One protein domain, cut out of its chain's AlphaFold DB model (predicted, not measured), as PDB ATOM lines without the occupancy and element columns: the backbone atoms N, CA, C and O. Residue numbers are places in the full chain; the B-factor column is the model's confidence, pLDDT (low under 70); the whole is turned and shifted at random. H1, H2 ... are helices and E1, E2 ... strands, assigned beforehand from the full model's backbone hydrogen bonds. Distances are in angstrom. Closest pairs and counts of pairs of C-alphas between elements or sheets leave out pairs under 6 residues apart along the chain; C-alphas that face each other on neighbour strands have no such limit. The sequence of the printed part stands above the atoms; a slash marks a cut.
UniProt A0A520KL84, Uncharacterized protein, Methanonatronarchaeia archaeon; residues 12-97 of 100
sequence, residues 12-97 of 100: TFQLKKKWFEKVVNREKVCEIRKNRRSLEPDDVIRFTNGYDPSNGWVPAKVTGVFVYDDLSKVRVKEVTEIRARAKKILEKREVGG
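AT A GLANCE: This is residues 12 to 97 of the 100 residues of an uncharacterized protein of Methanonatronarchaeia archaeon (UniProt A0A520KL84). A small sheet of three strands, E1 to E3, has one short helix, H1, over one face, and a single long helix, H2, is set away from this sheet at the end of a long loop, residues 62 to 75, that follows E3. A second long stretch with no named element, residues 25 to 43, joins H1 to E2, and residues 91 to 97, of which 91 to 95 belong to H2, stick out free. The printed part has 86 residues, with two named helices and three named strands in the order E1, H1, E2, E3, H2. The sheet's order is E1, E2, E3 and it is mixed; the class is mixed, helices and strands. The whole is compact, with a radius of gyration of the C-alphas of 13.6 A, and its C-alphas span 37 by 34 by 23 A.

IN THESE COORDINATES: In the sheet, E1 is residues 12 to 15, 9.8 A long from its first C-alpha at (115.266, 127.896, 143.094). E2 is residues 44 to 49, 16.9 A, and E3 is residues 57 to 61, 13.5 A. H1 is residues 17 to 24, 10.5 A from first to last C-alpha. H2 is residues 76 to 95, 29.0 A, from C-alpha 76 at (98.956, 132.602, 163.195) to C-alpha 95 at (105.274, 154.791, 145.693).

HOW THE PARTS SIT: E2 is the inner strand, with E1 and E3 as edge strands. E1 and E2 are parallel, 35 degrees between their directions, with N 13 and O 46 at 2.8 A and N 48 and O 13 at 3.0 A, within hydrogen-bond range. E2 and E3 are an antiparallel hairpin at 152 degrees, with N 60 and O 45 at 2.8 A and N 45 and O 60 at 2.9 A, within range. H1 is on the sheet at a height over the sheet of 8.0 A. It lies over E2, and runs only just slantwise to the strands, at 32 degrees to E2 on the local plane. The closest C-alphas of H1 and E2 are those of Lys 17 and Asn 49, 5.5 A apart. E1, H1 and E2 form a strand-helix-strand unit, two parallel neighbour strands with a helix between them in the chain, and its crossover is right-handed. H2 is not on the sheet, and is apart from E1, E2 and H1. In H2 every O i to N i+4 pair is within hydrogen-bond range; in H1, 3 of 4 are.

THE WHOLE: The C-alphas farthest apart are those of Ser 72 and Gly 97, 39.5 A. The printed part has no cut. The links H1 to E2, 19 residues, and E3 to H2, 14 residues, are long. The mean pLDDT of the printed part is 85.4, and residues 93 to 97 are under 70.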
ATOM      1  N   THR A  12     116.539 128.064 143.817       91.00
ATOM      2  CA  THR A  12     115.266 127.896 143.094       91.00
ATOM      3  C   THR A  12     114.242 127.130 143.937       91.00
ATOM      4  O   THR A  12     114.550 126.078 144.511       91.00
ATOM      5  N   PHE A  13     113.008 127.629 143.994       92.00
ATOM      6  CA  PHE A  13     111.858 126.977 144.612       92.00
ATOM      7  C   PHE A  13     110.773 126.683 143.578       92.00
ATOM      8  O   PHE A  13     110.214 127.574 142.950       92.00
ATOM      9  N   GLN A  14     110.411 125.412 143.465       93.19
ATOM     10  CA  GLN A  14     109.303 124.993 142.616       93.19
ATOM     11  C   GLN A  14     107.980 125.232 143.342       93.19
ATOM     12  O   GLN A  14     107.839 124.906 144.532       93.19
ATOM     13  N   LEU A  15     107.011 125.789 142.619       93.75
ATOM     14  CA  LEU A  15     105.644 125.991 143.081       93.75
ATOM     15  C   LEU A  15     104.673 125.265 142.152       93.75
ATOM     16  O   LEU A  15     104.872 125.200 140.945       93.75
ATOM     17  N   LYS A  16     103.573 124.745 142.707       93.50
ATOM     18  CA  LYS A  16     102.424 124.358 141.871       93.50
ATOM     19  C   LYS A  16     101.858 125.618 141.207       93.50
ATOM     20  O   LYS A  16     101.830 126.657 141.866       93.50
ATOM     21  N   LYS A  17     101.324 125.499 139.986       92.94
ATOM     22  CA  LYS A  17     100.775 126.613 139.185       92.94
ATOM     23  C   LYS A  17      99.954 127.622 140.002       92.94
ATOM     24  O   LYS A  17     100.320 128.787 140.070       92.94
ATOM     25  N   LYS A  18      98.963 127.145 140.770       94.50
ATOM     26  CA  LYS A  18      98.110 128.000 141.622       94.50
ATOM     27  C   LYS A  18      98.860 128.871 142.640       94.50
ATOM     28  O   LYS A  18      98.337 129.875 143.095       94.50
ATOM     29  N   TRP A  19     100.037 128.443 143.097       95.12
ATOM     30  CA  TRP A  19     100.857 129.197 144.050       95.12
ATOM     31  C   TRP A  19     101.847 130.107 143.340       95.12
ATOM     32  O   TRP A  19     102.133 131.181 143.857       95.12
ATOM     33  N   PHE A  20     102.345 129.683 142.177       94.94
ATOM     34  CA  PHE A  20     103.172 130.509 141.308       94.94
ATOM     35  C   PHE A  20     102.408 131.759 140.857       94.94
ATOM     36  O   PHE A  20     102.892 132.867 141.056       94.94
ATOM     37  N   GLU A  21     101.169 131.591 140.388       94.38
ATOM     38  CA  GLU A  21     100.280 132.698 140.003       94.38
ATOM     39  C   GLU A  21     100.079 133.695 141.155       94.38
ATOM     40  O   GLU A  21     100.129 134.902 140.946       94.38
ATOM     41  N   LYS A  22      99.972 133.216 142.401       94.69
ATOM     42  CA  LYS A  22      99.889 134.096 143.579       94.69
ATOM     43  C   LYS A  22     101.174 134.865 143.878       94.69
ATOM     44  O   LYS A  22     101.094 135.936 144.468       94.69
ATOM     45  N   VAL A  23     102.348 134.329 143.540       93.31
ATOM     46  CA  VAL A  23     103.609 135.084 143.654       93.31
ATOM     47  C   VAL A  23     103.663 136.159 142.573       93.31
ATOM     48  O   VAL A  23     103.948 137.308 142.891       93.31
ATOM     49  N   VAL A  24     103.323 135.805 141.328       91.75
ATOM     50  CA  VAL A  24     103.268 136.745 140.194       91.75
ATOM     51  C   VAL A  24     102.307 137.902 140.486       91.75
ATOM     52  O   VAL A  24     102.682 139.060 140.337       91.75
ATOM     53  N   ASN A  25     101.123 137.603 141.023       91.94
ATOM     54  CA  ASN A  25     100.121 138.603 141.409       91.94
ATOM     55  C   ASN A  25     100.429 139.308 142.746       91.94
ATOM     56  O   ASN A  25      99.590 140.048 143.252       91.94
ATOM     57  N   ARG A  26     101.595 139.057 143.365       87.75
ATOM     58  CA  ARG A  26     102.011 139.619 144.669       87.75
ATOM     59  C   ARG A  26     101.065 139.313 145.845       87.75
ATOM     60  O   ARG A  26     101.188 139.897 146.918       87.75
ATOM     61  N   GLU A  27     100.166 138.343 145.699       90.31
ATOM     62  CA  GLU A  27      99.250 137.880 146.754       90.31
ATOM     63  C   GLU A  27      99.956 136.990 147.790       90.31
ATOM     64  O   GLU A  27      99.572 136.929 148.962       90.31
ATOM     65  N   LYS A  28     100.991 136.259 147.362       90.19
ATOM     66  CA  LYS A  28     101.802 135.396 148.225       90.19
ATOM     67  C   LYS A  28     103.104 136.095 148.596       90.19
ATOM     68  O   LYS A  28     104.072 136.067 147.848       90.19
ATOM     69  N   VAL A  29     103.137 136.627 149.813       88.75
ATOM     70  CA  VAL A  29     104.283 137.382 150.353       88.75
ATOM     71  C   VAL A  29     105.133 136.599 151.362       88.75
ATOM     72  O   VAL A  29     106.127 137.108 151.867       88.75
ATOM     73  N   CYS A  30     104.734 135.369 151.701       89.94
ATOM     74  CA  CYS A  30     105.423 134.529 152.682       89.94
ATOM     75  C   CYS A  30     105.474 133.072 152.203       89.94
ATOM     76  O   CYS A  30     104.467 132.517 151.740       89.94
ATOM     77  N   GLU A  31     106.646 132.453 152.332       90.94
ATOM     78  CA  GLU A  31     106.900 131.049 152.023       90.94
ATOM     79  C   GLU A  31     107.466 130.346 153.257       90.94
ATOM     80  O   GLU A  31     108.453 130.791 153.834       90.94
ATOM     81  N   ILE A  32     106.835 129.241 153.657       88.38
ATOM     82  CA  ILE A  32     107.254 128.434 154.806       88.38
ATOM     83  C   ILE A  32     107.810 127.125 154.263       88.38
ATOM     84  O   ILE A  32     107.095 126.381 153.587       88.38
ATOM     85  N   ARG A  33     109.077 126.830 154.560       88.69
ATOM     86  CA  ARG A  33     109.740 125.580 154.169       88.69
ATOM     87  C   ARG A  33     110.549 125.009 155.323       88.69
ATOM     88  O   ARG A  33     110.929 125.720 156.244       88.69
ATOM     89  N   LYS A  34     110.853 123.713 155.228       87.25
ATOM     90  CA  LYS A  34     111.893 123.099 156.061       87.25
ATOM     91  C   LYS A  34     113.206 123.851 155.829       87.25
ATOM     92  O   LYS A  34     113.582 124.045 154.671       87.25
ATOM     93  N   ASN A  35     113.886 124.230 156.908       83.38
ATOM     94  CA  ASN A  35     115.152 124.951 156.847       83.38
ATOM     95  C   ASN A  35     116.269 124.032 156.322       83.38
ATOM     96  O   ASN A  35     116.923 123.323 157.076       83.38
ATOM     97  N   ARG A  36     116.414 123.975 154.997       84.94
ATOM     98  CA  ARG A  36     117.466 123.212 154.298       84.94
ATOM     99  C   ARG A  36     118.465 124.119 153.584       84.94
ATOM    100  O   ARG A  36     119.327 123.623 152.868       84.94
ATOM    101  N   ARG A  37     118.260 125.431 153.667       82.62
ATOM    102  CA  ARG A  37     118.981 126.446 152.904       82.62
ATOM    103  C   ARG A  37     119.147 127.657 153.804       82.62
ATOM    104  O   ARG A  37     118.146 128.137 154.331       82.62
ATOM    105  N   SER A  38     120.374 128.137 153.936       86.00
ATOM    106  CA  SER A  38     120.643 129.443 154.525       86.00
ATOM    107  C   SER A  38     120.237 130.497 153.503       86.00
ATOM    108  O   SER A  38     120.779 130.516 152.401       86.00
ATOM    109  N   LEU A  39     119.224 131.283 153.844       90.88
ATOM    110  CA  LEU A  39     118.834 132.475 153.104       90.88
ATOM    111  C   LEU A  39     119.085 133.673 154.004       90.88
ATOM    112  O   LEU A  39     118.849 133.596 155.214       90.88
ATOM    113  N   GLU A  40     119.493 134.773 153.401       91.06
ATOM    114  CA  GLU A  40     119.686 136.051 154.061       91.06
ATOM    115  C   GLU A  40     118.732 137.096 153.467       91.06
ATOM    116  O   GLU A  40     118.233 136.942 152.346       91.06
ATOM    117  N   PRO A  41     118.388 138.156 154.219       90.38
ATOM    118  CA  PRO A  41     117.766 139.327 153.622       90.38
ATOM    119  C   PRO A  41     118.581 139.818 152.420       90.38
ATOM    120  O   PRO A  41     119.801 139.741 152.414       90.38
ATOM    121  N   ASP A  42     117.881 140.322 151.412       89.94
ATOM    122  CA  ASP A  42     118.415 140.783 150.132       89.94
ATOM    123  C   ASP A  42     118.883 139.713 149.136       89.94
ATOM    124  O   ASP A  42     119.060 140.053 147.963       89.94
ATOM    125  N   ASP A  43     118.923 138.436 149.526       92.62
ATOM    126  CA  ASP A  43     119.087 137.330 148.580       92.62
ATOM    127  C   ASP A  43     118.028 137.369 147.474       92.62
ATOM    128  O   ASP A  43     116.837 137.604 147.720       92.62
ATOM    129  N   VAL A  44     118.438 137.048 146.246       92.19
ATOM    130  CA  VAL A  44     117.515 136.845 145.125       92.19
ATOM    131  C   VAL A  44     117.285 135.352 144.931       92.19
ATOM    132  O   VAL A  44     118.205 134.574 144.674       92.19
ATOM    133  N   ILE A  45     116.028 134.936 145.042       92.94
ATOM    134  CA  ILE A  45     115.578 133.566 144.795       92.94
ATOM    135  C   ILE A  45     114.729 133.513 143.529       92.94
ATOM    136  O   ILE A  45     114.156 134.512 143.106       92.94
ATOM    137  N   ARG A  46     114.586 132.324 142.949       92.94
ATOM    138  CA  ARG A  46     113.711 132.101 141.796       92.94
ATOM    139  C   ARG A  46     112.565 131.166 142.145       92.94
ATOM    140  O   ARG A  46     112.805 130.052 142.615       92.94
ATOM    141  N   PHE A  47     111.334 131.568 141.853       94.31
ATOM    142  CA  PHE A  47     110.187 130.660 141.850       94.31
ATOM    143  C   PHE A  47     109.914 130.158 140.435       94.31
ATOM    144  O   PHE A  47     109.900 130.958 139.509       94.31
ATOM    145  N   THR A  48     109.683 128.856 140.255       95.06
ATOM    146  CA  THR A  48     109.324 128.263 138.950       95.06
ATOM    147  C   THR A  48     107.888 127.750 138.943       95.06
ATOM    148  O   THR A  48     107.373 127.276 139.966       95.06
ATOM    149  N   ASN A  49     107.248 127.814 137.776       94.25
ATOM    150  CA  ASN A  49     105.933 127.235 137.530       94.25
ATOM    151  C   ASN A  49     106.038 125.717 137.295       94.25
ATOM    152  O   ASN A  49     106.139 125.226 136.173       94.25
ATOM    153  N   GLY A  50     106.022 124.953 138.382       90.12
ATOM    154  CA  GLY A  50     106.245 123.513 138.348       90.12
ATOM    155  C   GLY A  50     107.725 123.144 138.252       90.12
ATOM    156  O   GLY A  50     108.607 123.917 138.634       90.12
ATOM    157  N   TYR A  51     107.975 121.908 137.814       80.62
ATOM    158  CA  TYR A  51     109.316 121.319 137.753       80.62
ATOM    159  C   TYR A  51     110.115 121.765 136.528       80.62
ATOM    160  O   TYR A  51     111.340 121.799 136.606       80.62
ATOM    161  N   ASP A  52     109.433 122.124 135.439       78.94
ATOM    162  CA  ASP A  52     110.066 122.629 134.225       78.94
ATOM    163  C   ASP A  52     110.143 124.167 134.275       78.94
ATOM    164  O   ASP A  52     109.103 124.831 134.240       78.94
ATOM    165  N   PRO A  53     111.348 124.758 134.383       73.25
ATOM    166  CA  PRO A  53     111.524 126.209 134.398       73.25
ATOM    167  C   PRO A  53     111.101 126.889 133.085       73.25
ATOM    168  O   PRO A  53     110.851 128.094 133.096       73.25
ATOM    169  N   SER A  54     110.966 126.141 131.984       85.88
ATOM    170  CA  SER A  54     110.465 126.647 130.696       85.88
ATOM    171  C   SER A  54     109.000 127.088 130.774       85.88
ATOM    172  O   SER A  54     108.561 127.921 129.990       85.88
ATOM    173  N   ASN A  55     108.250 126.607 131.775       88.44
ATOM    174  CA  ASN A  55     106.870 127.028 132.041       88.44
ATOM    175  C   ASN A  55     106.757 128.425 132.674       88.44
ATOM    176  O   ASN A  55     105.653 128.859 133.026       88.44
ATOM    177  N   GLY A  56     107.889 129.097 132.883       89.88
ATOM    178  CA  GLY A  56     107.973 130.416 133.481       89.88
ATOM    179  C   GLY A  56     108.578 130.394 134.878       89.88
ATOM    180  O   GLY A  56     108.473 129.431 135.650       89.88
ATOM    181  N   TRP A  57     109.213 131.510 135.206       93.50
ATOM    182  CA  TRP A  57     109.809 131.754 136.503       93.50
ATOM    183  C   TRP A  57     109.706 133.232 136.865       93.50
ATOM    184  O   TRP A  57     109.491 134.076 136.000       93.50
ATOM    185  N   VAL A  58     109.830 133.531 138.154       92.50
ATOM    186  CA  VAL A  58     109.839 134.905 138.659       92.50
ATOM    187  C   VAL A  58     110.937 135.057 139.715       92.50
ATOM    188  O   VAL A  58     111.051 134.187 140.594       92.50
ATOM    189  N   PRO A  59     111.775 136.106 139.627       92.88
ATOM    190  CA  PRO A  59     112.727 136.430 140.676       92.88
ATOM    191  C   PRO A  59     111.984 137.009 141.885       92.88
ATOM    192  O   PRO A  59     110.970 137.697 141.751       92.88
ATOM    193  N   ALA A  60     112.472 136.733 143.088       90.75
ATOM    194  CA  ALA A  60     111.957 137.329 144.309       90.75
ATOM    195  C   ALA A  60     113.107 137.684 145.246       90.75
ATOM    196  O   ALA A  60     113.961 136.852 145.546       90.75
ATOM    197  N   LYS A  61     113.094 138.921 145.738       91.31
ATOM    198  CA  LYS A  61     114.048 139.395 146.736       91.31
ATOM    199  C   LYS A  61     113.566 139.018 148.135       91.31
ATOM    200  O   LYS A  61     112.436 139.341 148.510       91.31
ATOM    201  N   VAL A  62     114.412 138.355 148.912       91.19
ATOM    202  CA  VAL A  62     114.125 137.994 150.299       91.19
ATOM    203  C   VAL A  62     114.114 139.264 151.147       91.19
ATOM    204  O   VAL A  62     115.076 140.022 151.179       91.19
ATOM    205  N   THR A  63     113.005 139.523 151.838       90.25
ATOM    206  CA  THR A  63     112.861 140.697 152.719       90.25
ATOM    207  C   THR A  63     113.130 140.379 154.190       90.25
ATOM    208  O   THR A  63     113.276 141.289 155.004       90.25
ATOM    209  N   GLY A  64     113.181 139.095 154.543       90.56
ATOM    210  CA  GLY A  64     113.454 138.619 155.892       90.56
ATOM    211  C   GLY A  64     113.350 137.101 155.986       90.56
ATOM    212  O   GLY A  64     112.604 136.471 155.233       90.56
ATOM    213  N   VAL A  65     114.090 136.527 156.932       90.81
ATOM    214  CA  VAL A  65     114.131 135.086 157.192       90.81
ATOM    215  C   VAL A  65     113.864 134.853 158.671       90.81
ATOM    216  O   VAL A  65     114.476 135.483 159.528       90.81
ATOM    217  N   PHE A  66     112.919 133.962 158.964       87.94
ATOM    218  CA  PHE A  66     112.536 133.585 160.321       87.94
ATOM    219  C   PHE A  66     112.738 132.081 160.470       87.94
ATOM    220  O   PHE A  66     112.154 131.300 159.716       87.94
ATOM    221  N   VAL A  67     113.579 131.686 161.423       88.00
ATOM    222  CA  VAL A  67     113.905 130.283 161.687       88.00
ATOM    223  C   VAL A  67     113.178 129.846 162.951       88.00
ATOM    224  O   VAL A  67     113.267 130.502 163.983       88.00
ATOM    225  N   TYR A  68     112.453 128.735 162.846       84.81
ATOM    226  CA  TYR A  68     111.736 128.115 163.952       84.81
ATOM    227  C   TYR A  68     112.209 126.671 164.085       84.81
ATOM    228  O   TYR A  68     112.239 125.945 163.090       84.81
ATOM    229  N   ASP A  69     112.520 126.243 165.308       85.75
ATOM    230  CA  ASP A  69     112.900 124.850 165.583       85.75
ATOM    231  C   ASP A  69     111.711 123.886 165.454       85.75
ATOM    232  O   ASP A  69     111.883 122.686 165.253       85.75
ATOM    233  N   ASP A  70     110.490 124.412 165.571       82.06
ATOM    234  CA  ASP A  70     109.250 123.650 165.494       82.06
ATOM    235  C   ASP A  70     108.154 124.481 164.815       82.06
ATOM    236  O   ASP A  70     107.867 125.612 165.210       82.06
ATOM    237  N   LEU A  71     107.516 123.901 163.796       78.44
ATOM    238  CA  LEU A  71     106.419 124.536 163.066       78.44
ATOM    239  C   LEU A  71     105.164 124.719 163.928       78.44
ATOM    240  O   LEU A  71     104.380 125.619 163.644       78.44
ATOM    241  N   SER A  72     104.982 123.920 164.985       78.50
ATOM    242  CA  SER A  72     103.884 124.100 165.944       78.50
ATOM    243  C   SER A  72     103.976 125.440 166.686       78.50
ATOM    244  O   SER A  72     102.965 125.986 167.130       78.50
ATOM    245  N   LYS A  73     105.187 126.005 166.771       73.56
ATOM    246  CA  LYS A  73     105.451 127.295 167.410       73.56
ATOM    247  C   LYS A  73     105.134 128.480 166.505       73.56
ATOM    248  O   LYS A  73     105.070 129.592 167.012       73.56
ATOM    249  N   VAL A  74     104.912 128.261 165.206       79.44
ATOM    250  CA  VAL A  74     104.546 129.326 164.267       79.44
ATOM    251  C   VAL A  74     103.118 129.768 164.571       79.44
ATOM    252  O   VAL A  74     102.146 129.131 164.154       79.44
ATOM    253  N   ARG A  75     102.962 130.870 165.314       75.56
ATOM    254  CA  ARG A  75     101.632 131.376 165.657       75.56
ATOM    255  C   ARG A  75     101.026 132.095 164.457       75.56
ATOM    256  O   ARG A  75     101.681 132.865 163.758       75.56
ATOM    257  N   VAL A  76      99.719 131.917 164.260       74.31
ATOM    258  CA  VAL A  76      98.956 132.602 163.195       74.31
ATOM    259  C   VAL A  76      99.131 134.126 163.270       74.31
ATOM    260  O   VAL A  76      99.210 134.791 162.234       74.31
ATOM    261  N   LYS A  77      99.248 134.673 164.487       72.56
ATOM    262  CA  LYS A  77      99.496 136.100 164.720       72.56
ATOM    263  C   LYS A  77     100.835 136.551 164.123       72.56
ATOM    264  O   LYS A  77     100.842 137.492 163.339       72.56
ATOM    265  N   GLU A  78     101.916 135.817 164.380       78.69
ATOM    266  CA  GLU A  78     103.251 136.132 163.852       78.69
ATOM    267  C   GLU A  78     103.270 136.084 162.321       78.69
ATOM    268  O   GLU A  78     103.774 136.993 161.667       78.69
ATOM    269  N   VAL A  79     102.636 135.071 161.718       79.00
ATOM    270  CA  VAL A  79     102.515 134.984 160.252       79.00
ATOM    271  C   VAL A  79     101.735 136.173 159.689       79.00
ATOM    272  O   VAL A  79     102.068 136.682 158.618       79.00
ATOM    273  N   THR A  80     100.704 136.633 160.396       83.62
ATOM    274  CA  THR A  80      99.912 137.804 159.998       83.62
ATOM    275  C   THR A  80     100.742 139.083 160.064       83.62
ATOM    276  O   THR A  80     100.723 139.868 159.117       83.62
ATOM    277  N   GLU A  81     101.528 139.266 161.122       84.31
ATOM    278  CA  GLU A  81     102.422 140.417 161.290       84.31
ATOM    279  C   GLU A  81     103.539 140.428 160.236       84.31
ATOM    280  O   GLU A  81     103.798 141.461 159.613       84.31
ATOM    281  N   ILE A  82     104.136 139.267 159.946       84.44
ATOM    282  CA  ILE A  82     105.131 139.106 158.875       84.44
ATOM    283  C   ILE A  82     104.522 139.474 157.518       84.44
ATOM    284  O   ILE A  82     105.124 140.229 156.751       84.44
ATOM    285  N   ARG A  83     103.307 138.992 157.220       83.06
ATOM    286  CA  ARG A  83     102.592 139.334 155.980       83.06
ATOM    287  C   ARG A  83     102.290 140.828 155.886       83.06
ATOM    288  O   ARG A  83     102.493 141.406 154.822       83.06
ATOM    289  N   ALA A  84     101.852 141.457 156.977       85.06
ATOM    290  CA  ALA A  84     101.586 142.893 157.018       85.06
ATOM    291  C   ALA A  84     102.862 143.713 156.761       85.06
ATOM    292  O   ALA A  84     102.849 144.650 155.962       85.06
ATOM    293  N   ARG A  85     103.992 143.319 157.365       84.75
ATOM    294  CA  ARG A  85     105.297 143.948 157.119       84.75
ATOM    295  C   ARG A  85     105.733 143.796 155.661       84.75
ATOM    296  O   ARG A  85     106.150 144.781 155.058       84.75
ATOM    297  N   ALA A  86     105.620 142.594 155.096       82.44
ATOM    298  CA  ALA A  86     105.982 142.337 153.704       82.44
ATOM    299  C   ALA A  86     105.122 143.159 152.731       82.44
ATOM    300  O   ALA A  86     105.659 143.765 151.807       82.44
ATOM    301  N   LYS A  87     103.810 143.263 152.985       83.12
ATOM    302  CA  LYS A  87     102.900 144.095 152.189       83.12
ATOM    303  C   LYS A  87     103.296 145.575 152.226       83.12
ATOM    304  O   LYS A  87     103.434 146.182 151.172       83.12
ATOM    305  N   LYS A  88     103.599 146.118 153.410       85.19
ATOM    306  CA  LYS A  88     104.057 147.510 153.562       85.19
ATOM    307  C   LYS A  88     105.361 147.793 152.804       85.19
ATOM    308  O   LYS A  88     105.565 148.904 152.325       85.19
ATOM    309  N   ILE A  89     106.265 146.814 152.716       82.12
ATOM    310  CA  ILE A  89     107.505 146.940 151.928       82.12
ATOM    311  C   ILE A  89     107.189 146.998 150.430       82.12
ATOM    312  O   ILE A  89     107.796 147.803 149.728       82.12
ATOM    313  N   LEU A  90     106.250 146.176 149.950       76.31
ATOM    314  CA  LEU A  90     105.821 146.196 148.550       76.31
ATOM    315  C   LEU A  90     105.163 147.535 148.191       76.31
ATOM    316  O   LEU A  90     105.602 148.168 147.240       76.31
ATOM    317  N   GLU A  91     104.226 148.019 149.012       81.12
ATOM    318  CA  GLU A  91     103.544 149.308 148.802       81.12
ATOM    319  C   GLU A  91     104.535 150.486 148.768       81.12
ATOM    320  O   GLU A  91     104.457 151.353 147.904       81.12
ATOM    321  N   LYS A  92     105.538 150.506 149.661       77.00
ATOM    322  CA  LYS A  92     106.582 151.548 149.652       77.00
ATOM    323  C   LYS A  92     107.430 151.547 148.381       77.00
ATOM    324  O   LYS A  92     107.876 152.610 147.962       77.00
ATOM    325  N   ARG A  93     107.682 150.375 147.792       65.25
ATOM    326  CA  ARG A  93     108.440 150.262 146.535       65.25
ATOM    327  C   ARG A  93     107.630 150.721 145.324       65.25
ATOM    328  O   ARG A  93     108.232 151.133 144.347       65.25
ATOM    329  N   GLU A  94     106.301 150.668 145.388       62.09
ATOM    330  CA  GLU A  94     105.429 151.175 144.322       62.09
ATOM    331  C   GLU A  94     105.303 152.706 144.354       62.09
ATOM    332  O   GLU A  94     105.198 153.325 143.303       62.09
ATOM    333  N   VAL A  95     105.368 153.325 145.539       56.78
ATOM    334  CA  VAL A  95     105.274 154.791 145.693       56.78
ATOM    335  C   VAL A  95     106.615 155.500 145.459       56.78
ATOM    336  O   VAL A  95     106.630 156.644 145.029       56.78
ATOM    337  N   GLY A  96     107.750 154.832 145.693       49.47
ATOM    338  CA  GLY A  96     109.090 155.395 145.462       49.47
ATOM    339  C   GLY A  96     109.608 155.294 144.020       49.47
ATOM    340  O   GLY A  96     110.808 155.433 143.820       49.47
ATOM    341  N   GLY A  97     108.745 154.970 143.050       46.38
ATOM    342  CA  GLY A  97     109.095 154.800 141.632       46.38
ATOM    343  C   GLY A  97     108.738 155.985 140.727       46.38
ATOM    344  O   GLY A  97     108.845 155.855 139.512       46.38
TER     345      GLY A  97